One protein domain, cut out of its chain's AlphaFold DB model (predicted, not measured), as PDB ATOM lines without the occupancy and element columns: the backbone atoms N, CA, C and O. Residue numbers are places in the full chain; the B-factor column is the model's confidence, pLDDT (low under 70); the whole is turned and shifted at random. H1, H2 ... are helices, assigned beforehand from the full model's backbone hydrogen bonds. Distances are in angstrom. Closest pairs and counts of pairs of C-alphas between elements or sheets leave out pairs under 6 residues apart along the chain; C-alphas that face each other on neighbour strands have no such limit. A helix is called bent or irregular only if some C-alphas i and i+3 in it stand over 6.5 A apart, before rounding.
ATOM      1  N   VAL A  12     -15.495  39.737  47.441       52.53
ATOM      2  CA  VAL A  12     -14.995  41.102  47.175       52.53
ATOM      3  C   VAL A  12     -13.509  41.202  47.505       52.53
ATOM      4  O   VAL A  12     -12.756  41.757  46.708       52.53
ATOM      5  N   ASP A  13     -13.088  40.586  48.609       65.81
ATOM      6  CA  ASP A  13     -11.698  40.631  49.067       65.81
ATOM      7  C   ASP A  13     -10.774  39.802  48.164       65.81
ATOM      8  O   ASP A  13      -9.715  40.280  47.763       65.81
ATOM      9  N   SER A  14     -11.218  38.629  47.704       87.00
ATOM     10  CA  SER A  14     -10.327  37.704  46.992       87.00
ATOM     11  C   SER A  14      -9.750  38.248  45.665       87.00
ATOM     12  O   SER A  14      -8.571  38.040  45.361       87.00
ATOM     13  N   MET A  15     -10.514  39.016  44.871       94.38
ATOM     14  CA  MET A  15      -9.972  39.615  43.632       94.38
ATOM     15  C   MET A  15      -8.962  40.734  43.928       94.38
ATOM     16  O   MET A  15      -7.978  40.886  43.204       94.38
ATOM     17  N   ALA A  16      -9.196  41.519  44.982       93.12
ATOM     18  CA  ALA A  16      -8.291  42.588  45.393       93.12
ATOM     19  C   ALA A  16      -6.991  42.029  45.993       93.12
ATOM     20  O   ALA A  16      -5.905  42.518  45.675       93.12
ATOM     21  N   GLU A  17      -7.088  40.963  46.790       93.56
ATOM     22  CA  GLU A  17      -5.944  40.198  47.295       93.56
ATOM     23  C   GLU A  17      -5.121  39.615  46.143       93.56
ATOM     24  O   GLU A  17      -3.916  39.852  46.060       93.56
ATOM     25  N   THR A  18      -5.783  38.957  45.183       95.56
ATOM     26  CA  THR A  18      -5.131  38.401  43.985       95.56
ATOM     27  C   THR A  18      -4.407  39.488  43.181       95.56
ATOM     28  O   THR A  18      -3.300  39.266  42.689       95.56
ATOM     29  N   TYR A  19      -5.001  40.680  43.048       95.88
ATOM     30  CA  TYR A  19      -4.358  41.807  42.369       95.88
ATOM     31  C   TYR A  19      -3.145  42.340  43.136       95.88
ATOM     32  O   TYR A  19      -2.120  42.638  42.524       95.88
ATOM     33  N   THR A  20      -3.232  42.416  44.463       94.50
ATOM     34  CA  THR A  20      -2.126  42.874  45.315       94.50
ATOM     35  C   THR A  20      -0.939  41.919  45.197       94.50
ATOM     36  O   THR A  20       0.172  42.352  44.892       94.50
ATOM     37  N   GLU A  21      -1.185  40.610  45.299       95.31
ATOM     38  CA  GLU A  21      -0.157  39.583  45.108       95.31
ATOM     39  C   GLU A  21       0.439  39.640  43.688       95.31
ATOM     40  O   GLU A  21       1.655  39.569  43.506       95.31
ATOM     41  N   TYR A  22      -0.392  39.854  42.660       95.50
ATOM     42  CA  TYR A  22       0.077  40.055  41.286       95.50
ATOM     43  C   TYR A  22       1.043  41.247  41.167       95.50
ATOM     44  O   TYR A  22       2.090  41.136  40.519       95.50
ATOM     45  N   GLN A  23       0.723  42.382  41.795       93.88
ATOM     46  CA  GLN A  23       1.578  43.569  41.789       93.88
ATOM     47  C   GLN A  23       2.899  43.331  42.525       93.88
ATOM     48  O   GLN A  23       3.951  43.751  42.034       93.88
ATOM     49  N   GLU A  24       2.864  42.641  43.663       93.19
ATOM     50  CA  GLU A  24       4.058  42.266  44.422       93.19
ATOM     51  C   GLU A  24       4.978  41.362  43.599       93.19
ATOM     52  O   GLU A  24       6.174  41.635  43.498       93.19
ATOM     53  N   ILE A  25       4.423  40.345  42.929       93.12
ATOM     54  CA  ILE A  25       5.192  39.439  42.064       93.12
ATOM     55  C   ILE A  25       5.899  40.212  40.948       93.12
ATOM     56  O   ILE A  25       7.072  39.953  40.676       93.12
ATOM     57  N   ILE A  26       5.211  41.158  40.302       89.56
ATOM     58  CA  ILE A  26       5.798  41.965  39.221       89.56
ATOM     59  C   ILE A  26       6.849  42.942  39.749       89.56
ATOM     60  O   ILE A  26       7.842  43.187  39.067       89.56
ATOM     61  N   SER A  27       6.640  43.498  40.943       88.38
ATOM     62  CA  SER A  27       7.514  44.529  41.513       88.38
ATOM     63  C   SER A  27       8.785  43.962  42.150       88.38
ATOM     64  O   SER A  27       9.826  44.607  42.094       88.38
ATOM     65  N   LEU A  28       8.713  42.775  42.762       85.38
ATOM     66  CA  LEU A  28       9.791  42.201  43.583       85.38
ATOM     67  C   LEU A  28      10.675  41.188  42.847       85.38
ATOM     68  O   LEU A  28      11.662  40.708  43.406       85.38
ATOM     69  N   SER A  29      10.319  40.771  41.632       75.75
ATOM     70  CA  SER A  29      11.037  39.669  40.998       75.75
ATOM     71  C   SER A  29      12.324  40.122  40.301       75.75
ATOM     72  O   SER A  29      12.295  40.645  39.189       75.75
ATOM     73  N   ASP A  30      13.466  39.775  40.891       77.75
ATOM     74  CA  ASP A  30      14.790  39.974  40.277       77.75
ATOM     75  C   ASP A  30      15.115  38.946  39.172       77.75
ATOM     76  O   ASP A  30      16.124  39.046  38.476       77.75
ATOM     77  N   SER A  31      14.283  37.905  39.017       84.31
ATOM     78  CA  SER A  31      14.506  36.806  38.070       84.31
ATOM     79  C   SER A  31      13.228  36.426  37.310       84.31
ATOM     80  O   SER A  31      12.233  36.054  37.947       84.31
ATOM     81  N   PRO A  32      13.260  36.383  35.960       84.12
ATOM     82  CA  PRO A  32      12.106  36.001  35.140       84.12
ATOM     83  C   PRO A  32      11.554  34.600  35.445       84.12
ATOM     84  O   PRO A  32      10.354  34.357  35.321       84.12
ATOM     85  N   GLY A  33      12.418  33.663  35.854       85.75
ATOM     86  CA  GLY A  33      12.013  32.293  36.181       85.75
ATOM     87  C   GLY A  33      11.158  32.221  37.446       85.75
ATOM     88  O   GLY A  33      10.116  31.567  37.445       85.75
ATOM     89  N   LYS A  34      11.565  32.946  38.499       87.25
ATOM     90  CA  LYS A  34      10.805  33.039  39.755       87.25
ATOM     91  C   LYS A  34       9.468  33.739  39.531       87.25
ATOM     92  O   LYS A  34       8.443  33.191  39.917       87.25
ATOM     93  N   MET A  35       9.474  34.869  38.817       89.44
ATOM     94  CA  MET A  35       8.253  35.599  38.446       89.44
ATOM     95  C   MET A  35       7.243  34.676  37.755       89.44
ATOM     96  O   MET A  35       6.086  34.591  38.156       89.44
ATOM     97  N   LYS A  36       7.692  33.926  36.740       88.25
ATOM     98  CA  LYS A  36       6.832  33.003  35.991       88.25
ATOM     99  C   LYS A  36       6.242  31.906  36.880       88.25
ATOM    100  O   LYS A  36       5.071  31.574  36.711       88.25
ATOM    101  N   ALA A  37       7.035  31.339  37.789       91.12
ATOM    102  CA  ALA A  37       6.569  30.315  38.718       91.12
ATOM    103  C   ALA A  37       5.521  30.872  39.698       91.12
ATOM    104  O   ALA A  37       4.464  30.262  39.855       91.12
ATOM    105  N   SER A  38       5.760  32.054  40.273       93.06
ATOM    106  CA  SER A  38       4.805  32.721  41.166       93.06
ATOM    107  C   SER A  38       3.502  33.081  40.451       93.06
ATOM    108  O   SER A  38       2.427  32.777  40.950       93.06
ATOM    109  N   LEU A  39       3.571  33.624  39.228       92.75
ATOM    110  CA  LEU A  39       2.376  33.900  38.421       92.75
ATOM    111  C   LEU A  39       1.602  32.624  38.060       92.75
ATOM    112  O   LEU A  39       0.378  32.657  37.941       92.75
ATOM    113  N   ALA A  40       2.288  31.495  37.865       92.06
ATOM    114  CA  ALA A  40       1.626  30.215  37.626       92.06
ATOM    115  C   ALA A  40       0.895  29.714  38.883       92.06
ATOM    116  O   ALA A  40      -0.245  29.268  38.772       92.06
ATOM    117  N   ALA A  41       1.515  29.838  40.060       93.94
ATOM    118  CA  ALA A  41       0.889  29.500  41.337       93.94
ATOM    119  C   ALA A  41      -0.335  30.388  41.623       93.94
ATOM    120  O   ALA A  41      -1.409  29.863  41.916       93.94
ATOM    121  N   LEU A  42      -0.208  31.705  41.425       94.38
ATOM    122  CA  LEU A  42      -1.310  32.658  41.575       94.38
ATOM    123  C   LEU A  42      -2.476  32.327  40.633       94.38
ATOM    124  O   LEU A  42      -3.630  32.278  41.048       94.38
ATOM    125  N   SER A  43      -2.172  32.024  39.367       93.00
ATOM    126  CA  SER A  43      -3.182  31.632  38.378       93.00
ATOM    127  C   SER A  43      -3.900  30.335  38.768       93.00
ATOM    128  O   SER A  43      -5.098  30.213  38.517       93.00
ATOM    129  N   ALA A  44      -3.194  29.368  39.362       92.75
ATOM    130  CA  ALA A  44      -3.783  28.114  39.828       92.75
ATOM    131  C   ALA A  44      -4.691  28.321  41.051       92.75
ATOM    132  O   ALA A  44      -5.762  27.719  41.115       92.75
ATOM    133  N   ASN A  45      -4.300  29.203  41.977       93.06
ATOM    134  CA  ASN A  45      -5.119  29.587  43.128       93.06
ATOM    135  C   ASN A  45      -6.391  30.342  42.704       93.06
ATOM    136  O   ASN A  45      -7.492  30.013  43.130       93.06
ATOM    137  N   ALA A  46      -6.273  31.309  41.791       93.19
ATOM    138  CA  ALA A  46      -7.443  32.005  41.259       93.19
ATOM    139  C   ALA A  46      -8.411  31.037  40.550       93.19
ATOM    140  O   ALA A  46      -9.630  31.168  40.667       93.19
ATOM    141  N   TYR A  47      -7.874  30.034  39.844       92.06
ATOM    142  CA  TYR A  47      -8.675  29.005  39.184       92.06
ATOM    143  C   TYR A  47      -9.429  28.120  40.186       92.06
ATOM    144  O   TYR A  47     -10.616  27.865  39.988       92.06
ATOM    145  N   SER A  48      -8.789  27.680  41.278       91.44
ATOM    146  CA  SER A  48      -9.459  26.866  42.305       91.44
ATOM    147  C   SER A  48     -10.567  27.624  43.041       91.44
ATOM    148  O   SER A  48     -11.509  26.999  43.521       91.44
ATOM    149  N   GLN A  49     -10.488  28.955  43.080       90.44
ATOM    150  CA  GLN A  49     -11.520  29.833  43.639       90.44
ATOM    151  C   GLN A  49     -12.612  30.227  42.626       90.44
ATOM    152  O   GLN A  49     -13.553  30.934  42.976       90.44
ATOM    153  N   GLY A  50     -12.513  29.792  41.364       90.31
ATOM    154  CA  GLY A  50     -13.486  30.133  40.320       90.31
ATOM    155  C   GLY A  50     -13.414  31.588  39.840       90.31
ATOM    156  O   GLY A  50     -14.376  32.094  39.260       90.31
ATOM    157  N   LEU A  51     -12.280  32.262  40.044       90.69
ATOM    158  CA  LEU A  51     -12.074  33.686  39.746       90.69
ATOM    159  C   LEU A  51     -11.422  33.938  38.380       90.69
ATOM    160  O   LEU A  51     -10.785  34.968  38.185       90.69
ATOM    161  N   THR A  52     -11.544  33.009  37.431       94.12
ATOM    162  CA  THR A  52     -10.857  33.080  36.127       94.12
ATOM    163  C   THR A  52     -11.818  33.008  34.946       94.12
ATOM    164  O   THR A  52     -12.887  32.413  35.037       94.12
ATOM    165  N   GLY A  53     -11.409  33.521  33.789       93.38
ATOM    166  CA  GLY A  53     -12.241  33.523  32.589       93.38
ATOM    167  C   GLY A  53     -13.384  34.531  32.697       93.38
ATOM    168  O   GLY A  53     -13.211  35.625  33.224       93.38
ATOM    169  N   ILE A  54     -14.567  34.172  32.193       93.88
ATOM    170  CA  ILE A  54     -15.729  35.075  32.200       93.88
ATOM    171  C   ILE A  54     -16.234  35.393  33.617       93.88
ATOM    172  O   ILE A  54     -16.693  36.504  33.860       93.88
ATOM    173  N   THR A  55     -16.093  34.467  34.572       93.81
ATOM    174  CA  THR A  55     -16.523  34.674  35.967       93.81
ATOM    175  C   THR A  55     -15.655  35.695  36.706       93.81
ATOM    176  O   THR A  55     -16.085  36.252  37.713       93.81
ATOM    177  N   ALA A  56     -14.456  35.997  36.191       95.31
ATOM    178  CA  ALA A  56     -13.576  37.016  36.751       95.31
ATOM    179  C   ALA A  56     -14.135  38.439  36.587       95.31
ATOM    180  O   ALA A  56     -13.807  39.317  37.386       95.31
ATOM    181  N   LEU A  57     -14.973  38.682  35.570       95.94
ATOM    182  CA  LEU A  57     -15.408  40.025  35.168       95.94
ATOM    183  C   LEU A  57     -16.121  40.788  36.290       95.94
ATOM    184  O   LEU A  57     -15.824  41.962  36.502       95.94
ATOM    185  N   ASP A  58     -16.987  40.125  37.058       94.44
ATOM    186  CA  ASP A  58     -17.695  40.762  38.174       94.44
ATOM    187  C   ASP A  58     -16.729  41.213  39.278       94.44
ATOM    188  O   ASP A  58     -16.853  42.312  39.826       94.44
ATOM    189  N   GLY A  59     -15.741  40.372  39.599       94.69
ATOM    190  CA  GLY A  59     -14.687  40.698  40.561       94.69
ATOM    191  C   GLY A  59     -13.802  41.839  40.065       94.69
ATOM    192  O   GLY A  59     -13.528  42.776  40.812       94.69
ATOM    193  N   LEU A  60     -13.410  41.800  38.791       96.25
ATOM    194  CA  LEU A  60     -12.604  42.840  38.149       96.25
ATOM    195  C   LEU A  60     -13.339  44.182  38.088       96.25
ATOM    196  O   LEU A  60     -12.717  45.225  38.271       96.25
ATOM    197  N   HIS A  61     -14.655  44.172  37.872       95.06
ATOM    198  CA  HIS A  61     -15.469  45.385  37.871       95.06
ATOM    199  C   HIS A  61     -15.504  46.022  39.263       95.06
ATOM    200  O   HIS A  61     -15.256  47.217  39.403       95.06
ATOM    201  N   ARG A  62     -15.734  45.222  40.315       93.56
ATOM    202  CA  ARG A  62     -15.669  45.703  41.708       93.56
ATOM    203  C   ARG A  62     -14.281  46.233  42.067       93.56
ATOM    204  O   ARG A  62     -14.177  47.300  42.668       93.56
ATOM    205  N   LEU A  63     -13.227  45.521  41.664       94.12
ATOM    206  CA  LEU A  63     -11.847  45.955  41.868       94.12
ATOM    207  C   LEU A  63     -11.581  47.293  41.169       94.12
ATOM    208  O   LEU A  63     -11.052  48.206  41.797       94.12
ATOM    209  N   LYS A  64     -11.998  47.446  39.907       93.19
ATOM    210  CA  LYS A  64     -11.874  48.706  39.165       93.19
ATOM    211  C   LYS A  64     -12.505  49.868  39.935       93.19
ATOM    212  O   LYS A  64     -11.833  50.869  40.147       93.19
ATOM    213  N   LEU A  65     -13.746  49.710  40.403       91.75
ATOM    214  CA  LEU A  65     -14.448  50.746  41.170       91.75
ATOM    215  C   LEU A  65     -13.716  51.117  42.471       91.75
ATOM    216  O   LEU A  65     -13.667  52.286  42.837       91.75
ATOM    217  N   SER A  66     -13.122  50.135  43.156       90.19
ATOM    218  CA  SER A  66     -12.313  50.368  44.363       90.19
ATOM    219  C   SER A  66     -11.045  51.184  44.060       90.19
ATOM    220  O   SER A  66     -10.695  52.124  44.784       90.19
ATOM    221  N   LEU A  67     -10.381  50.871  42.945       88.06
ATOM    222  CA  LEU A  67      -9.160  51.550  42.506       88.06
ATOM    223  C   LEU A  67      -9.428  52.970  41.978       88.06
ATOM    224  O   LEU A  67      -8.598  53.852  42.175       88.06
ATOM    225  N   GLU A  68     -10.596  53.211  41.376       82.06
ATOM    226  CA  GLU A  68     -11.002  54.512  40.820       82.06
ATOM    227  C   GLU A  68     -11.280  55.596  41.877       82.06
ATOM    228  O   GLU A  68     -11.500  56.752  41.522       82.06
ATOM    229  N   SER A  69     -11.174  55.277  43.174       80.00
ATOM    230  CA  SER A  69     -11.115  56.289  44.242       80.00
ATOM    231  C   SER A  69      -9.969  57.297  44.054       80.00
ATOM    232  O   SER A  69     -10.015  58.402  44.595       80.00
ATOM    233  N   LYS A  70      -8.945  56.932  43.270       75.94
ATOM    234  CA  LYS A  70      -7.875  57.815  42.797       75.94
ATOM    235  C   LYS A  70      -7.685  57.614  41.292       75.94
ATOM    236  O   LYS A  70      -7.815  56.488  40.812       75.94
ATOM    237  N   PRO A  71      -7.336  58.663  40.525       75.38
ATOM    238  CA  PRO A  71      -7.021  58.487  39.117       75.38
ATOM    239  C   PRO A  71      -5.810  57.562  38.984       75.38
ATOM    240  O   PRO A  71      -4.777  57.778  39.622       75.38
ATOM    241  N   PHE A  72      -5.935  56.529  38.150       82.69
ATOM    242  CA  PHE A  72      -4.803  55.676  37.820       82.69
ATOM    243  C   PHE A  72      -3.681  56.511  37.215       82.69
ATOM    244  O   PHE A  72      -3.892  57.237  36.241       82.69
ATOM    245  N   ASN A  73      -2.464  56.337  37.726       86.19
ATOM    246  CA  ASN A  73      -1.307  56.699  36.926       86.19
ATOM    247  C   ASN A  73      -1.119  55.678  35.789       86.19
ATOM    248  O   ASN A  73      -1.682  54.581  35.785       86.19
ATOM    249  N   VAL A  74      -0.291  56.045  34.819       83.88
ATOM    250  CA  VAL A  74      -0.017  55.255  33.610       83.88
ATOM    251  C   VAL A  74       0.409  53.821  33.936       83.88
ATOM    252  O   VAL A  74      -0.098  52.864  33.352       83.88
ATOM    253  N   GLN A  75       1.345  53.666  34.872       86.62
ATOM    254  CA  GLN A  75       1.897  52.369  35.243       86.62
ATOM    255  C   GLN A  75       0.851  51.503  35.949       86.62
ATOM    256  O   GLN A  75       0.718  50.322  35.638       86.62
ATOM    257  N   GLN A  76       0.072  52.095  36.853       89.44
ATOM    258  CA  GLN A  76      -1.008  51.406  37.553       89.44
ATOM    259  C   GLN A  76      -2.079  50.925  36.574       89.44
ATOM    260  O   GLN A  76      -2.492  49.768  36.652       89.44
ATOM    261  N   PHE A  77      -2.479  51.767  35.614       92.56
ATOM    262  CA  PHE A  77      -3.427  51.356  34.584       92.56
ATOM    263  C   PHE A  77      -2.855  50.238  33.707       92.56
ATOM    264  O   PHE A  77      -3.550  49.265  33.436       92.56
ATOM    265  N   SER A  78      -1.579  50.326  33.316       91.69
ATOM    266  CA  SER A  78      -0.903  49.270  32.553       91.69
ATOM    267  C   SER A  78      -0.902  47.934  33.304       91.69
ATOM    268  O   SER A  78      -1.270  46.904  32.739       91.69
ATOM    269  N   TRP A  79      -0.571  47.933  34.598       94.06
ATOM    270  CA  TRP A  79      -0.632  46.725  35.424       94.06
ATOM    271  C   TRP A  79      -2.048  46.186  35.571       94.06
ATOM    272  O   TRP A  79      -2.248  44.983  35.440       94.06
ATOM    273  N   PHE A  80      -3.030  47.056  35.799       96.12
ATOM    274  CA  PHE A  80      -4.429  46.649  35.880       96.12
ATOM    275  C   PHE A  80      -4.927  46.043  34.558       96.12
ATOM    276  O   PHE A  80      -5.549  44.982  34.550       96.12
ATOM    277  N   TYR A  81      -4.582  46.650  33.423       97.31
ATOM    278  CA  TYR A  81      -4.943  46.161  32.093       97.31
ATOM    279  C   TYR A  81      -4.350  44.774  31.796       97.31
ATOM    280  O   TYR A  81      -5.035  43.900  31.261       97.31
ATOM    281  N   ARG A  82      -3.089  44.537  32.180       96.69
ATOM    282  CA  ARG A  82      -2.429  43.226  32.039       96.69
ATOM    283  C   ARG A  82      -2.986  42.194  33.018       96.69
ATOM    284  O   ARG A  82      -3.149  41.029  32.657       96.69
ATOM    285  N   PHE A  83      -3.340  42.623  34.227       97.56
ATOM    286  CA  PHE A  83      -3.994  41.777  35.220       97.56
ATOM    287  C   PHE A  83      -5.362  41.276  34.744       97.56
ATOM    288  O   PHE A  83      -5.660  40.091  34.864       97.56
ATOM    289  N   VAL A  84      -6.169  42.140  34.124       98.12
ATOM    290  CA  VAL A  84      -7.471  41.756  33.554       98.12
ATOM    291  C   VAL A  84      -7.312  40.623  32.537       98.12
ATOM    292  O   VAL A  84      -8.020  39.622  32.627       98.12
ATOM    293  N   PHE A  85      -6.331  40.703  31.632       97.94
ATOM    294  CA  PHE A  85      -6.025  39.594  30.720       97.94
ATOM    295  C   PHE A  85      -5.575  38.332  31.466       97.94
ATOM    296  O   PHE A  85      -6.031  37.228  31.161       97.94
ATOM    297  N   PHE A  86      -4.687  38.484  32.452       96.94
ATOM    298  CA  PHE A  86      -4.176  37.377  33.260       96.94
ATOM    299  C   PHE A  86      -5.297  36.585  33.949       96.94
ATOM    300  O   PHE A  86      -5.225  35.355  33.979       96.94
ATOM    301  N   MET A  87      -6.339  37.269  34.430       97.12
ATOM    302  CA  MET A  87      -7.502  36.645  35.064       97.12
ATOM    303  C   MET A  87      -8.495  36.074  34.044       97.12
ATOM    304  O   MET A  87      -9.046  34.997  34.257       97.12
ATOM    305  N   CYS A  88      -8.713  36.754  32.917       97.38
ATOM    306  CA  CYS A  88      -9.729  36.380  31.928       97.38
ATOM    307  C   CYS A  88      -9.277  35.333  30.891       97.38
ATOM    308  O   CYS A  88     -10.106  34.823  30.128       97.38
ATOM    309  N   ARG A  89      -7.982  35.004  30.823       94.56
ATOM    310  CA  ARG A  89      -7.455  33.989  29.893       94.56
ATOM    311  C   ARG A  89      -7.965  32.580  30.213       94.56
ATOM    312  O   ARG A  89      -8.325  32.256  31.343       94.56
ATOM    313  N   VAL A  90      -7.941  31.711  29.206       90.31
ATOM    314  CA  VAL A  90      -8.284  30.294  29.358       90.31
ATOM    315  C   VAL A  90      -7.218  29.593  30.203       90.31
ATOM    316  O   VAL A  90      -6.019  29.761  29.971       90.31
ATOM    317  N   SER A  91      -7.648  28.780  31.173       84.38
ATOM    318  CA  SER A  91      -6.737  28.027  32.042       84.38
ATOM    319  C   SER A  91      -5.769  27.166  31.221       84.38
ATOM    320  O   SER A  91      -6.168  26.465  30.290       84.38
ATOM    321  N   GLY A  92      -4.475  27.263  31.531       82.12
ATOM    322  CA  GLY A  92      -3.407  26.576  30.798       82.12
ATOM    323  C   GLY A  92      -3.046  27.177  29.432       82.12
ATOM    324  O   GLY A  92      -2.109  26.695  28.800       82.12
ATOM    325  N   GLN A  93      -3.720  28.238  28.976       87.94
ATOM    326  CA  GLN A  93      -3.436  28.901  27.701       87.94
ATOM    327  C   GLN A  93      -3.007  30.360  27.895       87.94
ATOM    328  O   GLN A  93      -3.288  31.005  28.903       87.94
ATOM    329  N   ARG A  94      -2.312  30.907  26.894       89.62
ATOM    330  CA  ARG A  94      -1.921  32.329  26.835       89.62
ATOM    331  C   ARG A  94      -2.868  33.143  25.950       89.62
ATOM    332  O   ARG A  94      -2.428  34.014  25.204       89.62
ATOM    333  N   SER A  95      -4.149  32.799  25.978       95.31
ATOM    334  CA  SER A  95      -5.168  33.418  25.140       95.31
ATOM    335  C   SER A  95      -6.506  33.506  25.871       95.31
ATOM    336  O   SER A  95      -6.772  32.755  26.812       95.31
ATOM    337  N   MET A  96      -7.337  34.448  25.448       96.94
ATOM    338  CA  MET A  96      -8.644  34.753  26.021       96.94
ATOM    339  C   MET A  96      -9.733  34.545  24.969       96.94
ATOM    340  O   MET A  96      -9.547  34.883  23.802       96.94
ATOM    341  N   LEU A  97     -10.876  33.988  25.371       97.25
ATOM    342  CA  LEU A  97     -12.014  33.808  24.467       97.25
ATOM    343  C   LEU A  97     -12.527  35.163  23.968       97.25
ATOM    344  O   LEU A  97     -12.560  36.127  24.731       97.25
ATOM    345  N   VAL A  98     -12.997  35.212  22.719       97.69
ATOM    346  CA  VAL A  98     -13.555  36.430  22.101       97.69
ATOM    347  C   VAL A  98     -14.667  37.046  22.949       97.69
ATOM    348  O   VAL A  98     -14.654  38.248  23.205       97.69
ATOM    349  N   SER A  99     -15.608  36.226  23.426       97.12
ATOM    350  CA  SER A  99     -16.724  36.685  24.259       97.12
ATOM    351  C   SER A  99     -16.237  37.379  25.532       97.12
ATOM    352  O   SER A  99     -16.676  38.485  25.827       97.12
ATOM    353  N   THR A 100     -15.279  36.776  26.240       97.94
ATOM    354  CA  THR A 100     -14.679  37.360  27.443       97.94
ATOM    355  C   THR A 100     -13.876  38.620  27.125       97.94
ATOM    356  O   THR A 100     -13.974  39.602  27.856       97.94
ATOM    357  N   ALA A 101     -13.110  38.623  26.028       98.44
ATOM    358  CA  ALA A 101     -12.288  39.759  25.623       98.44
ATOM    359  C   ALA A 101     -13.123  41.014  25.363       98.44
ATOM    360  O   ALA A 101     -12.750  42.104  25.789       98.44
ATOM    361  N   VAL A 102     -14.275  40.859  24.708       98.50
ATOM    362  CA  VAL A 102     -15.165  41.985  24.414       98.50
ATOM    363  C   VAL A 102     -15.705  42.616  25.693       98.50
ATOM    364  O   VAL A 102     -15.652  43.837  25.833       98.50
ATOM    365  N   GLU A 103     -16.175  41.810  26.642       98.38
ATOM    366  CA  GLU A 103     -16.669  42.329  27.921       98.38
ATOM    367  C   GLU A 103     -15.530  42.934  28.763       98.38
ATOM    368  O   GLU A 103     -15.695  43.989  29.374       98.38
ATOM    369  N   ALA A 104     -14.332  42.344  28.719       98.50
ATOM    370  CA  ALA A 104     -13.150  42.875  29.394       98.50
ATOM    371  C   ALA A 104     -12.695  44.229  28.816       98.50
ATOM    372  O   ALA A 104     -12.391  45.146  29.579       98.50
ATOM    373  N   TRP A 105     -12.680  44.402  27.488       98.56
ATOM    374  CA  TRP A 105     -12.379  45.699  26.867       98.56
ATOM    375  C   TRP A 105     -13.419  46.751  27.228       98.56
ATOM    376  O   TRP A 105     -13.044  47.868  27.585       98.56
ATOM    377  N   ARG A 106     -14.710  46.396  27.203       98.19
ATOM    378  CA  ARG A 106     -15.784  47.293  27.655       98.19
ATOM    379  C   ARG A 106     -15.578  47.729  29.100       98.19
ATOM    380  O   ARG A 106     -15.731  48.907  29.406       98.19
ATOM    381  N   LEU A 107     -15.151  46.811  29.965       97.06
ATOM    382  CA  LEU A 107     -14.835  47.110  31.357       97.06
ATOM    383  C   LEU A 107     -13.676  48.108  31.476       97.06
ATOM    384  O   LEU A 107     -13.805  49.102  32.189       97.06
ATOM    385  N   VAL A 108     -12.539  47.877  30.815       96.62
ATOM    386  CA  VAL A 108     -11.302  48.638  31.097       96.62
ATOM    387  C   VAL A 108     -11.104  49.879  30.221       96.62
ATOM    388  O   VAL A 108     -10.512  50.854  30.688       96.62
ATOM    389  N   LEU A 109     -11.612  49.876  28.986       96.69
ATOM    390  CA  LEU A 109     -11.391  50.940  27.996       96.69
ATOM    391  C   LEU A 109     -12.576  51.902  27.836       96.69
ATOM    392  O   LEU A 109     -12.474  52.852  27.058       96.69
ATOM    393  N   ALA A 110     -13.680  51.712  28.571       94.81
ATOM    394  CA  ALA A 110     -14.795  52.664  28.573       94.81
ATOM    395  C   ALA A 110     -14.311  54.091  28.884       94.81
ATOM    396  O   ALA A 110     -13.607  54.324  29.872       94.81
ATOM    397  N   GLY A 111     -14.667  55.034  28.005       91.19
ATOM    398  CA  GLY A 111     -14.255  56.441  28.079       91.19
ATOM    399  C   GLY A 111     -12.777  56.712  27.769       91.19
ATOM    400  O   GLY A 111     -12.365  57.866  27.808       91.19
ATOM    401  N   LYS A 112     -11.975  55.681  27.466       91.94
ATOM    402  CA  LYS A 112     -10.541  55.798  27.141       91.94
ATOM    403  C   LYS A 112     -10.231  55.469  25.684       91.94
ATOM    404  O   LYS A 112      -9.264  55.988  25.146       91.94
ATOM    405  N   PHE A 113     -11.056  54.641  25.045       96.50
ATOM    406  CA  PHE A 113     -10.909  54.278  23.640       96.50
ATOM    407  C   PHE A 113     -12.099  54.796  22.825       96.50
ATOM    408  O   PHE A 113     -13.223  54.327  22.993       96.50
ATOM    409  N   GLN A 114     -11.856  55.768  21.942       96.00
ATOM    410  CA  GLN A 114     -12.913  56.436  21.165       96.00
ATOM    411  C   GLN A 114     -13.663  55.479  20.227       96.00
ATOM    412  O   GLN A 114     -14.857  55.649  20.009       96.00
ATOM    413  N   LEU A 115     -12.968  54.459  19.716       97.06
ATOM    414  CA  LEU A 115     -13.515  53.465  18.794       97.06
ATOM    415  C   LEU A 115     -13.962  52.173  19.495       97.06
ATOM    416  O   LEU A 115     -14.106  51.136  18.851       97.06
ATOM    417  N   LEU A 116     -14.157  52.203  20.820       98.25
ATOM    418  CA  LEU A 116     -14.438  51.006  21.616       98.25
ATOM    419  C   LEU A 116     -15.677  50.247  21.138       98.25
ATOM    420  O   LEU A 116     -15.639  49.023  21.025       98.25
ATOM    421  N   ASP A 117     -16.775  50.950  20.864       97.75
ATOM    422  CA  ASP A 117     -18.012  50.294  20.445       97.75
ATOM    423  C   ASP A 117     -17.864  49.646  19.070       97.75
ATOM    424  O   ASP A 117     -18.258  48.492  18.895       97.75
ATOM    425  N   GLN A 118     -17.237  50.348  18.125       97.94
ATOM    426  CA  GLN A 118     -16.965  49.825  16.791       97.94
ATOM    427  C   GLN A 118     -16.017  48.624  16.859       97.94
ATOM    428  O   GLN A 118     -16.279  47.606  16.222       97.94
ATOM    429  N   TRP A 119     -14.962  48.713  17.672       98.31
ATOM    430  CA  TRP A 119     -14.021  47.624  17.920       98.31
ATOM    431  C   TRP A 119     -14.731  46.389  18.474       98.31
ATOM    432  O   TRP A 119     -14.630  45.298  17.919       98.31
ATOM    433  N   CYS A 120     -15.505  46.550  19.549       98.31
ATOM    434  CA  CYS A 120     -16.207  45.439  20.178       98.31
ATOM    435  C   CYS A 120     -17.242  44.786  19.249       98.31
ATOM    436  O   CYS A 120     -17.387  43.564  19.291       98.31
ATOM    437  N   SER A 121     -17.953  45.566  18.429       98.06
ATOM    438  CA  SER A 121     -18.887  45.029  17.429       98.06
ATOM    439  C   SER A 121     -18.149  44.277  16.322       98.06
ATOM    440  O   SER A 121     -18.480  43.124  16.050       98.06
ATOM    441  N   PHE A 122     -17.078  44.862  15.773       98.19
ATOM    442  CA  PHE A 122     -16.237  44.217  14.765       98.19
ATOM    443  C   PHE A 122     -15.702  42.865  15.249       98.19
ATOM    444  O   PHE A 122     -15.840  41.855  14.562       98.19
ATOM    445  N   ILE A 123     -15.159  42.817  16.468       98.25
ATOM    446  CA  ILE A 123     -14.642  41.580  17.055       98.25
ATOM    447  C   ILE A 123     -15.747  40.528  17.228       98.25
ATOM    448  O   ILE A 123     -15.524  39.363  16.902       98.25
ATOM    449  N   LYS A 124     -16.937  40.919  17.712       97.00
ATOM    450  CA  LYS A 124     -18.076  39.997  17.895       97.00
ATOM    451  C   LYS A 124     -18.543  39.376  16.572       97.00
ATOM    452  O   LYS A 124     -18.934  38.209  16.558       97.00
ATOM    453  N   GLU A 125     -18.509  40.135  15.483       96.25
ATOM    454  CA  GLU A 125     -19.048  39.716  14.184       96.25
ATOM    455  C   GLU A 125     -18.019  38.982  13.315       96.25
ATOM    456  O   GLU A 125     -18.339  37.964  12.686       96.25
ATOM    457  N   HIS A 126     -16.776  39.467  13.307       94.88
ATOM    458  CA  HIS A 126     -15.767  39.077  12.324       94.88
ATOM    459  C   HIS A 126     -14.634  38.217  12.889       94.88
ATOM    460  O   HIS A 126     -14.005  37.486  12.125       94.88
ATOM    461  N   HIS A 127     -14.388  38.225  14.205       95.25
ATOM    462  CA  HIS A 127     -13.269  37.487  14.790       95.25
ATOM    463  C   HIS A 127     -13.709  36.191  15.486       95.25
ATOM    464  O   HIS A 127     -14.622  36.174  16.311       95.25
ATOM    465  N   ARG A 128     -13.045  35.074  15.162       93.31
ATOM    466  CA  ARG A 128     -13.393  33.731  15.676       93.31
ATOM    467  C   ARG A 128     -12.311  33.087  16.538       93.31
ATOM    468  O   ARG A 128     -12.580  32.068  17.170       93.31
ATOM    469  N   TYR A 129     -11.108  33.651  16.560       95.38
ATOM    470  CA  TYR A 129      -9.965  33.076  17.264       95.38
ATOM    471  C   TYR A 129      -9.793  33.696  18.650       95.38
ATOM    472  O   TYR A 129     -10.275  34.790  18.925       95.38
ATOM    473  N   ASN A 130      -9.116  32.992  19.555       96.62
ATOM    474  CA  ASN A 130      -8.832  33.547  20.875       96.62
ATOM    475  C   ASN A 130      -7.864  34.732  20.764       96.62
ATOM    476  O   ASN A 130      -6.890  34.689  20.014       96.62
ATOM    477  N   ILE A 131      -8.092  35.748  21.589       98.06
ATOM    478  CA  ILE A 131      -7.254  36.940  21.675       98.06
ATOM    479  C   ILE A 131      -5.965  36.592  22.418       98.06
ATOM    480  O   ILE A 131      -6.000  36.092  23.546       98.06
ATOM    481  N   SER A 132      -4.824  36.840  21.781       97.31
ATOM    482  CA  SER A 132      -3.509  36.662  22.399       97.31
ATOM    483  C   SER A 132      -3.171  37.818  23.350       97.31
ATOM    484  O   SER A 132      -3.737  38.905  23.246       97.31
ATOM    485  N   GLU A 133      -2.224  37.592  24.263       95.81
ATOM    486  CA  GLU A 133      -1.722  38.640  25.170       95.81
ATOM    487  C   GLU A 133      -1.110  39.820  24.404       95.81
ATOM    488  O   GLU A 133      -1.363  40.968  24.747       95.81
ATOM    489  N   ASP A 134      -0.376  39.536  23.325       96.12
ATOM    490  CA  ASP A 134       0.221  40.558  22.461       96.12
ATOM    491  C   ASP A 134      -0.856  41.430  21.806       96.12
ATOM    492  O   ASP A 134      -0.835  42.649  21.931       96.12
ATOM    493  N   THR A 135      -1.873  40.809  21.199       97.81
ATOM    494  CA  THR A 135      -2.998  41.539  20.598       97.81
ATOM    495  C   THR A 135      -3.728  42.394  21.632       97.81
ATOM    496  O   THR A 135      -4.055  43.544  21.358       97.81
ATOM    497  N   TRP A 136      -3.963  41.855  22.832       98.25
ATOM    498  CA  TRP A 136      -4.566  42.603  23.932       98.25
ATOM    499  C   TRP A 136      -3.737  43.843  24.293       98.25
ATOM    500  O   TRP A 136      -4.293  44.936  24.376       98.25
ATOM    501  N   GLU A 137      -2.419  43.709  24.456       96.62
ATOM    502  CA  GLU A 137      -1.518  44.834  24.746       96.62
ATOM    503  C   GLU A 137      -1.475  45.863  23.599       96.62
ATOM    504  O   GLU A 137      -1.533  47.068  23.854       96.62
ATOM    505  N   GLN A 138      -1.467  45.417  22.340       97.62
ATOM    506  CA  GLN A 138      -1.464  46.308  21.174       97.62
ATOM    507  C   GLN A 138      -2.752  47.124  21.038       97.62
ATOM    508  O   GLN A 138      -2.685  48.283  20.642       97.62
ATOM    509  N   VAL A 139      -3.913  46.586  21.426       98.19
ATOM    510  CA  VAL A 139      -5.176  47.351  21.428       98.19
ATOM    511  C   VAL A 139      -5.121  48.531  22.402       98.19
ATOM    512  O   VAL A 139      -5.629  49.607  22.087       98.19
ATOM    513  N   LEU A 140      -4.459  48.377  23.555       97.25
ATOM    514  CA  LEU A 140      -4.246  49.504  24.463       97.25
ATOM    515  C   LEU A 140      -3.383  50.579  23.798       97.25
ATOM    516  O   LEU A 140      -3.744  51.752  23.829       97.25
ATOM    517  N   ASN A 141      -2.278  50.185  23.164       95.81
ATOM    518  CA  ASN A 141      -1.415  51.131  22.461       95.81
ATOM    519  C   ASN A 141      -2.173  51.852  21.334       95.81
ATOM    520  O   ASN A 141      -2.180  53.078  21.285       95.81
ATOM    521  N   PHE A 142      -2.895  51.102  20.499       97.06
ATOM    522  CA  PHE A 142      -3.745  51.637  19.435       97.06
ATOM    523  C   PHE A 142      -4.740  52.672  19.968       97.06
ATOM    524  O   PHE A 142      -4.831  53.768  19.425       97.06
ATOM    525  N   SER A 143      -5.415  52.372  21.085       95.94
ATOM    526  CA  SER A 143      -6.386  53.289  21.696       95.94
ATOM    527  C   SER A 143      -5.794  54.621  22.170       95.94
ATOM    528  O   SER A 143      -6.536  55.587  22.336       95.94
ATOM    529  N   ILE A 144      -4.479  54.663  22.401       92.56
ATOM    530  CA  ILE A 144      -3.753  55.843  22.878       92.56
ATOM    531  C   ILE A 144      -3.175  56.638  21.706       92.56
ATOM    532  O   ILE A 144      -3.225  57.867  21.727       92.56
ATOM    533  N   VAL A 145      -2.578  55.958  20.722       94.56
ATOM    534  CA  VAL A 145      -1.782  56.619  19.676       94.56
ATOM    535  C   VAL A 145      -2.565  56.914  18.405       94.56
ATOM    536  O   VAL A 145      -2.150  57.793  17.656       94.56
ATOM    537  N   VAL A 146      -3.670  56.212  18.145       94.19
ATOM    538  CA  VAL A 146      -4.482  56.403  16.938       94.19
ATOM    539  C   VAL A 146      -5.710  57.251  17.257       94.19
ATOM    540  O   VAL A 146      -6.429  57.012  18.227       94.19
ATOM    541  N   ASN A 147      -5.951  58.257  16.421       92.62
ATOM    542  CA  ASN A 147      -7.093  59.152  16.538       92.62
ATOM    543  C   ASN A 147      -8.413  58.421  16.252       92.62
ATOM    544  O   ASN A 147      -8.462  57.445  15.504       92.62
ATOM    545  N   GLY A 148      -9.520  58.945  16.787       91.81
ATOM    546  CA  GLY A 148     -10.855  58.389  16.542       91.81
ATOM    547  C   GLY A 148     -11.319  58.464  15.082       91.81
ATOM    548  O   GLY A 148     -12.204  57.712  14.693       91.81
ATOM    549  N   ASP A 149     -10.722  59.332  14.264       92.25
ATOM    550  CA  ASP A 149     -10.967  59.430  12.820       92.25
ATOM    551  C   ASP A 149      -9.975  58.610  11.977       92.25
ATOM    552  O   ASP A 149     -10.047  58.639  10.750       92.25
ATOM    553  N   LEU A 150      -9.058  57.879  12.629       94.81
ATOM    554  CA  LEU A 150      -8.014  57.055  12.014       94.81
ATOM    555  C   LEU A 150      -7.030  57.842  11.125       94.81
ATOM    556  O   LEU A 150      -6.254  57.236  10.390       94.81
ATOM    557  N   SER A 151      -7.000  59.179  11.208       94.50
ATOM    558  CA  SER A 151      -6.231  60.026  10.282       94.50
ATOM    559  C   SER A 151      -4.717  59.810  10.342       94.50
ATOM    560  O   SER A 151      -4.002  60.142   9.400       94.50
ATOM    561  N   ASN A 152      -4.219  59.347  11.489       94.88
ATOM    562  CA  ASN A 152      -2.803  59.141  11.772       94.88
ATOM    563  C   ASN A 152      -2.428  57.655  11.884       94.88
ATOM    564  O   ASN A 152      -1.343  57.342  12.372       94.88
ATOM    565  N   TYR A 153      -3.328  56.752  11.488       96.69
ATOM    566  CA  TYR A 153      -3.028  55.330  11.435       96.69
ATOM    567  C   TYR A 153      -2.047  55.029  10.288       96.69
ATOM    568  O   TYR A 153      -2.213  55.518   9.171       96.69
ATOM    569  N   ASP A 154      -1.030  54.218  10.582       94.38
ATOM    570  CA  ASP A 154      -0.004  53.769   9.636       94.38
ATOM    571  C   ASP A 154      -0.191  52.276   9.336       94.38
ATOM    572  O   ASP A 154       0.050  51.434  10.208       94.38
ATOM    573  N   SER A 155      -0.613  51.960   8.108       92.12
ATOM    574  CA  SER A 155      -0.837  50.584   7.639       92.12
ATOM    575  C   SER A 155       0.455  49.793   7.439       92.12
ATOM    576  O   SER A 155       0.422  48.568   7.425       92.12
ATOM    577  N   GLU A 156       1.597  50.471   7.296       92.31
ATOM    578  CA  GLU A 156       2.915  49.830   7.218       92.31
ATOM    579  C   GLU A 156       3.529  49.627   8.617       92.31
ATOM    580  O   GLU A 156       4.653  49.132   8.766       92.31
ATOM    581  N   GLY A 157       2.787  50.007   9.664       91.19
ATOM    582  CA  GLY A 157       3.144  49.788  11.054       91.19
ATOM    583  C   GLY A 157       3.212  48.304  11.424       91.19
ATOM    584  O   GLY A 157       2.729  47.413  10.735       91.19
ATOM    585  N   SER A 158       3.815  48.009  12.576       94.19
ATOM    586  CA  SER A 158       3.900  46.637  13.109       94.19
ATOM    587  C   SER A 158       2.684  46.262  13.964       94.19
ATOM    588  O   SER A 158       2.839  45.682  15.041       94.19
ATOM    589  N   TRP A 159       1.484  46.637  13.523       96.44
ATOM    590  CA  TRP A 159       0.249  46.299  14.221       96.44
ATOM    591  C   TRP A 159      -0.112  44.816  14.017       96.44
ATOM    592  O   TRP A 159       0.292  44.193  13.032       96.44
ATOM    593  N   PRO A 160      -0.846  44.187  14.953       96.06
ATOM    594  CA  PRO A 160      -1.455  42.894  14.695       96.06
ATOM    595  C   PRO A 160      -2.422  43.001  13.518       96.06
ATOM    596  O   PRO A 160      -3.244  43.911  13.500       96.06
ATOM    597  N   VAL A 161      -2.422  41.994  12.640       96.12
ATOM    598  CA  VAL A 161      -3.329  41.910  11.476       96.12
ATOM    599  C   VAL A 161      -4.790  42.192  11.849       96.12
ATOM    600  O   VAL A 161      -5.514  42.818  11.093       96.12
ATOM    601  N   LEU A 162      -5.224  41.791  13.048       97.69
ATOM    602  CA  LEU A 162      -6.579  42.052  13.539       97.69
ATOM    603  C   LEU A 162      -6.920  43.550  13.671       97.69
ATOM    604  O   LEU A 162      -8.073  43.934  13.490       97.69
ATOM    605  N   ILE A 163      -5.942  44.386  14.028       98.00
ATOM    606  CA  ILE A 163      -6.104  45.843  14.096       98.00
ATOM    607  C   ILE A 163      -6.184  46.419  12.681       98.00
ATOM    608  O   ILE A 163      -7.047  47.256  12.422       98.00
ATOM    609  N   ASP A 164      -5.357  45.925  11.761       97.44
ATOM    610  CA  ASP A 164      -5.384  46.354  10.360       97.44
ATOM    611  C   ASP A 164      -6.734  46.010   9.710       97.44
ATOM    612  O   ASP A 164      -7.401  46.869   9.137       97.44
ATOM    613  N   GLU A 165      -7.221  44.781   9.917       97.69
ATOM    614  CA  GLU A 165      -8.539  44.333   9.453       97.69
ATOM    615  C   GLU A 165      -9.685  45.188  10.017       97.69
ATOM    616  O   GLU A 165     -10.671  45.452   9.317       97.69
ATOM    617  N   PHE A 166      -9.566  45.630  11.273       98.12
ATOM    618  CA  PHE A 166     -10.525  46.537  11.896       98.12
ATOM    619  C   PHE A 166     -10.533  47.909  11.210       98.12
ATOM    620  O   PHE A 166     -11.603  48.406  10.850       98.12
ATOM    621  N   VAL A 167      -9.362  48.512  10.990       97.44
ATOM    622  CA  VAL A 167      -9.248  49.816  10.319       97.44
ATOM    623  C   VAL A 167      -9.798  49.748   8.894       97.44
ATOM    624  O   VAL A 167     -10.594  50.605   8.488       97.44
ATOM    625  N   ASP A 168      -9.468  48.686   8.163       96.56
ATOM    626  CA  ASP A 168     -10.002  48.431   6.829       96.56
ATOM    627  C   ASP A 168     -11.528  48.299   6.834       96.56
ATOM    628  O   ASP A 168     -12.203  48.775   5.917       96.56
ATOM    629  N   HIS A 169     -12.097  47.635   7.844       96.50
ATOM    630  CA  HIS A 169     -13.544  47.477   7.987       96.50
ATOM    631  C   HIS A 169     -14.245  48.824   8.212       96.50
ATOM    632  O   HIS A 169     -15.225  49.131   7.528       96.50
ATOM    633  N   ILE A 170     -13.727  49.659   9.117       95.25
ATOM    634  CA  ILE A 170     -14.295  50.988   9.393       95.25
ATOM    635  C   ILE A 170     -14.216  51.892   8.162       95.25
ATOM    636  O   ILE A 170     -15.207  52.531   7.802       95.25
ATOM    637  N   THR A 171     -13.078  51.884   7.468       93.69
ATOM    638  CA  THR A 171     -12.857  52.701   6.267       93.69
ATOM    639  C   THR A 171     -13.805  52.307   5.135       93.69
ATOM    640  O   THR A 171     -14.432  53.167   4.510       93.69
ATOM    641  N   ARG A 172     -13.988  50.999   4.899       92.69
ATOM    642  CA  ARG A 172     -14.938  50.489   3.896       92.69
ATOM    643  C   ARG A 172     -16.380  50.870   4.216       92.69
ATOM    644  O   ARG A 172     -17.104  51.302   3.318       92.69
ATOM    645  N   ASN A 173     -16.794  50.760   5.476       89.56
ATOM    646  CA  ASN A 173     -18.154  51.115   5.883       89.56
ATOM    647  C   ASN A 173     -18.415  52.622   5.749       89.56
ATOM    648  O   ASN A 173     -19.480  53.017   5.277       89.56
ATOM    649  N   ALA A 174     -17.438  53.468   6.086       86.31
ATOM    650  CA  ALA A 174     -17.541  54.913   5.888       86.31
ATOM    651  C   ALA A 174     -17.689  55.280   4.398       86.31
ATOM    652  O   ALA A 174     -18.533  56.106   4.035       86.31
ATOM    653  N   ALA A 175     -16.927  54.623   3.517       82.88
ATOM    654  CA  ALA A 175     -17.029  54.820   2.071       82.88
ATOM    655  C   ALA A 175     -18.393  54.375   1.508       82.88
ATOM    656  O   ALA A 175     -18.965  55.071   0.666       82.88
ATOM    657  N   ALA A 176     -18.943  53.260   1.998       81.88
ATOM    658  CA  ALA A 176     -20.262  52.767   1.594       81.88
ATOM    659  C   ALA A 176     -21.408  53.710   2.006       81.88
ATOM    660  O   ALA A 176     -22.392  53.847   1.282       81.88
ATOM    661  N   ILE A 177     -21.278  54.400   3.143       75.44
ATOM    662  CA  ILE A 177     -22.255  55.411   3.573       75.44
ATOM    663  C   ILE A 177     -22.177  56.649   2.670       75.44
ATOM    664  O   ILE A 177     -23.209  57.182   2.266       75.44
ATOM    665  N   SER A 178     -20.966  57.083   2.307       73.06
ATOM    666  CA  SER A 178     -20.759  58.239   1.425       73.06
ATOM    667  C   SER A 178     -21.341  58.016   0.020       73.06
ATOM    668  O   SER A 178     -21.997  58.902  -0.529       73.06
TER     669      SER A 178
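AT A GLANCE: This is residues 12 to 178 of the 259 residues of the protein "Defective in cullin neddylation protein" of Amborella trichopoda (UniProt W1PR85). An up-and-down bundle of three helices, H3, H4 and H5, makes the core, with H6 side by side with H5. The hairpin of H1 and H2 crosses one end of this body, H7 lies beside H4 and H5, and H8 crosses H6 at the other end, where its residues 172 to 178 stick out. The printed part has 167 residues with eight named helices, H1 to H8 in chain order, and no named strand; the class is all helix. It is compact, with a radius of gyration of the C-alphas of 16.9 A, yet elongated, spanning 52 by 33 by 31 A.

IN THESE COORDINATES: H1, residues 12 to 28, begins at C-alpha 12 (-14.995, 41.102, 47.175) and is 25.1 A long. H2, residues 32 to 48, is 24.5 A long. H3, residues 53 to 67, is 20.8 A long and only just irregular: C-alphas 55 and 58 are 6.6 A apart. H4, residues 74 to 88, is 21.3 A long and ends at C-alpha 88 (-9.729, 36.380, 31.928). H5 holds residues 98 to 109, H6 residues 116 to 126 and H7 residues 133 to 145. H8, residues 161 to 178, is the longest at 25.9 A and ends at C-alpha 178 (-20.759, 58.239, 1.425).

HOW THE PARTS SIT: H1 and H2 form a hairpin at a shallow tilt of 8 degrees; their closest C-alphas, Ile 25 and Met 35, are 6.1 A apart. With residues 12 to 16 alone H1 touches H3, about perpendicular at 82 degrees, closest at the C-alphas of Met 15 and Gly 59, 5.7 A. H4 is the hub, touching five helices. H3 and H4 form a hairpin, with C-alphas Gly 53 and Cys 88 closest at 3.9 A. H3 and H5 touch and run the same way at a shallow tilt of 4 degrees, closest at C-alphas Ile 54 and Thr 100, 5.4 A. H5 and H6 form a hairpin, closest at C-alphas Val 102 and Cys 120, 5.6 A. H4 and H7 only just touch, with 3 pairs of C-alphas within 8 A, the closest being Phe 85 and Glu 133 at 7.1 A. H8 touches H6 with residues 166 to 170 alone, about perpendicular at 79 degrees, closest at C-alphas Phe 122 and Phe 166, 6.8 A. Every O i to N i+4 pair is within hydrogen-bond range in H2, H4, H5, H6 and H8; the counts are 12 of 13 in H1, 8 of 11 in H3 and 8 of 9 in H7.

THE WHOLE: The farthest C-alphas, Asp 30 and Ser 178, are 55.7 A apart. The printed part has no cut. The link from H7 to H8, residues 146 to 160, is long. The mean pLDDT of the printed part is 92.7, with residues 12 to 13 under 70.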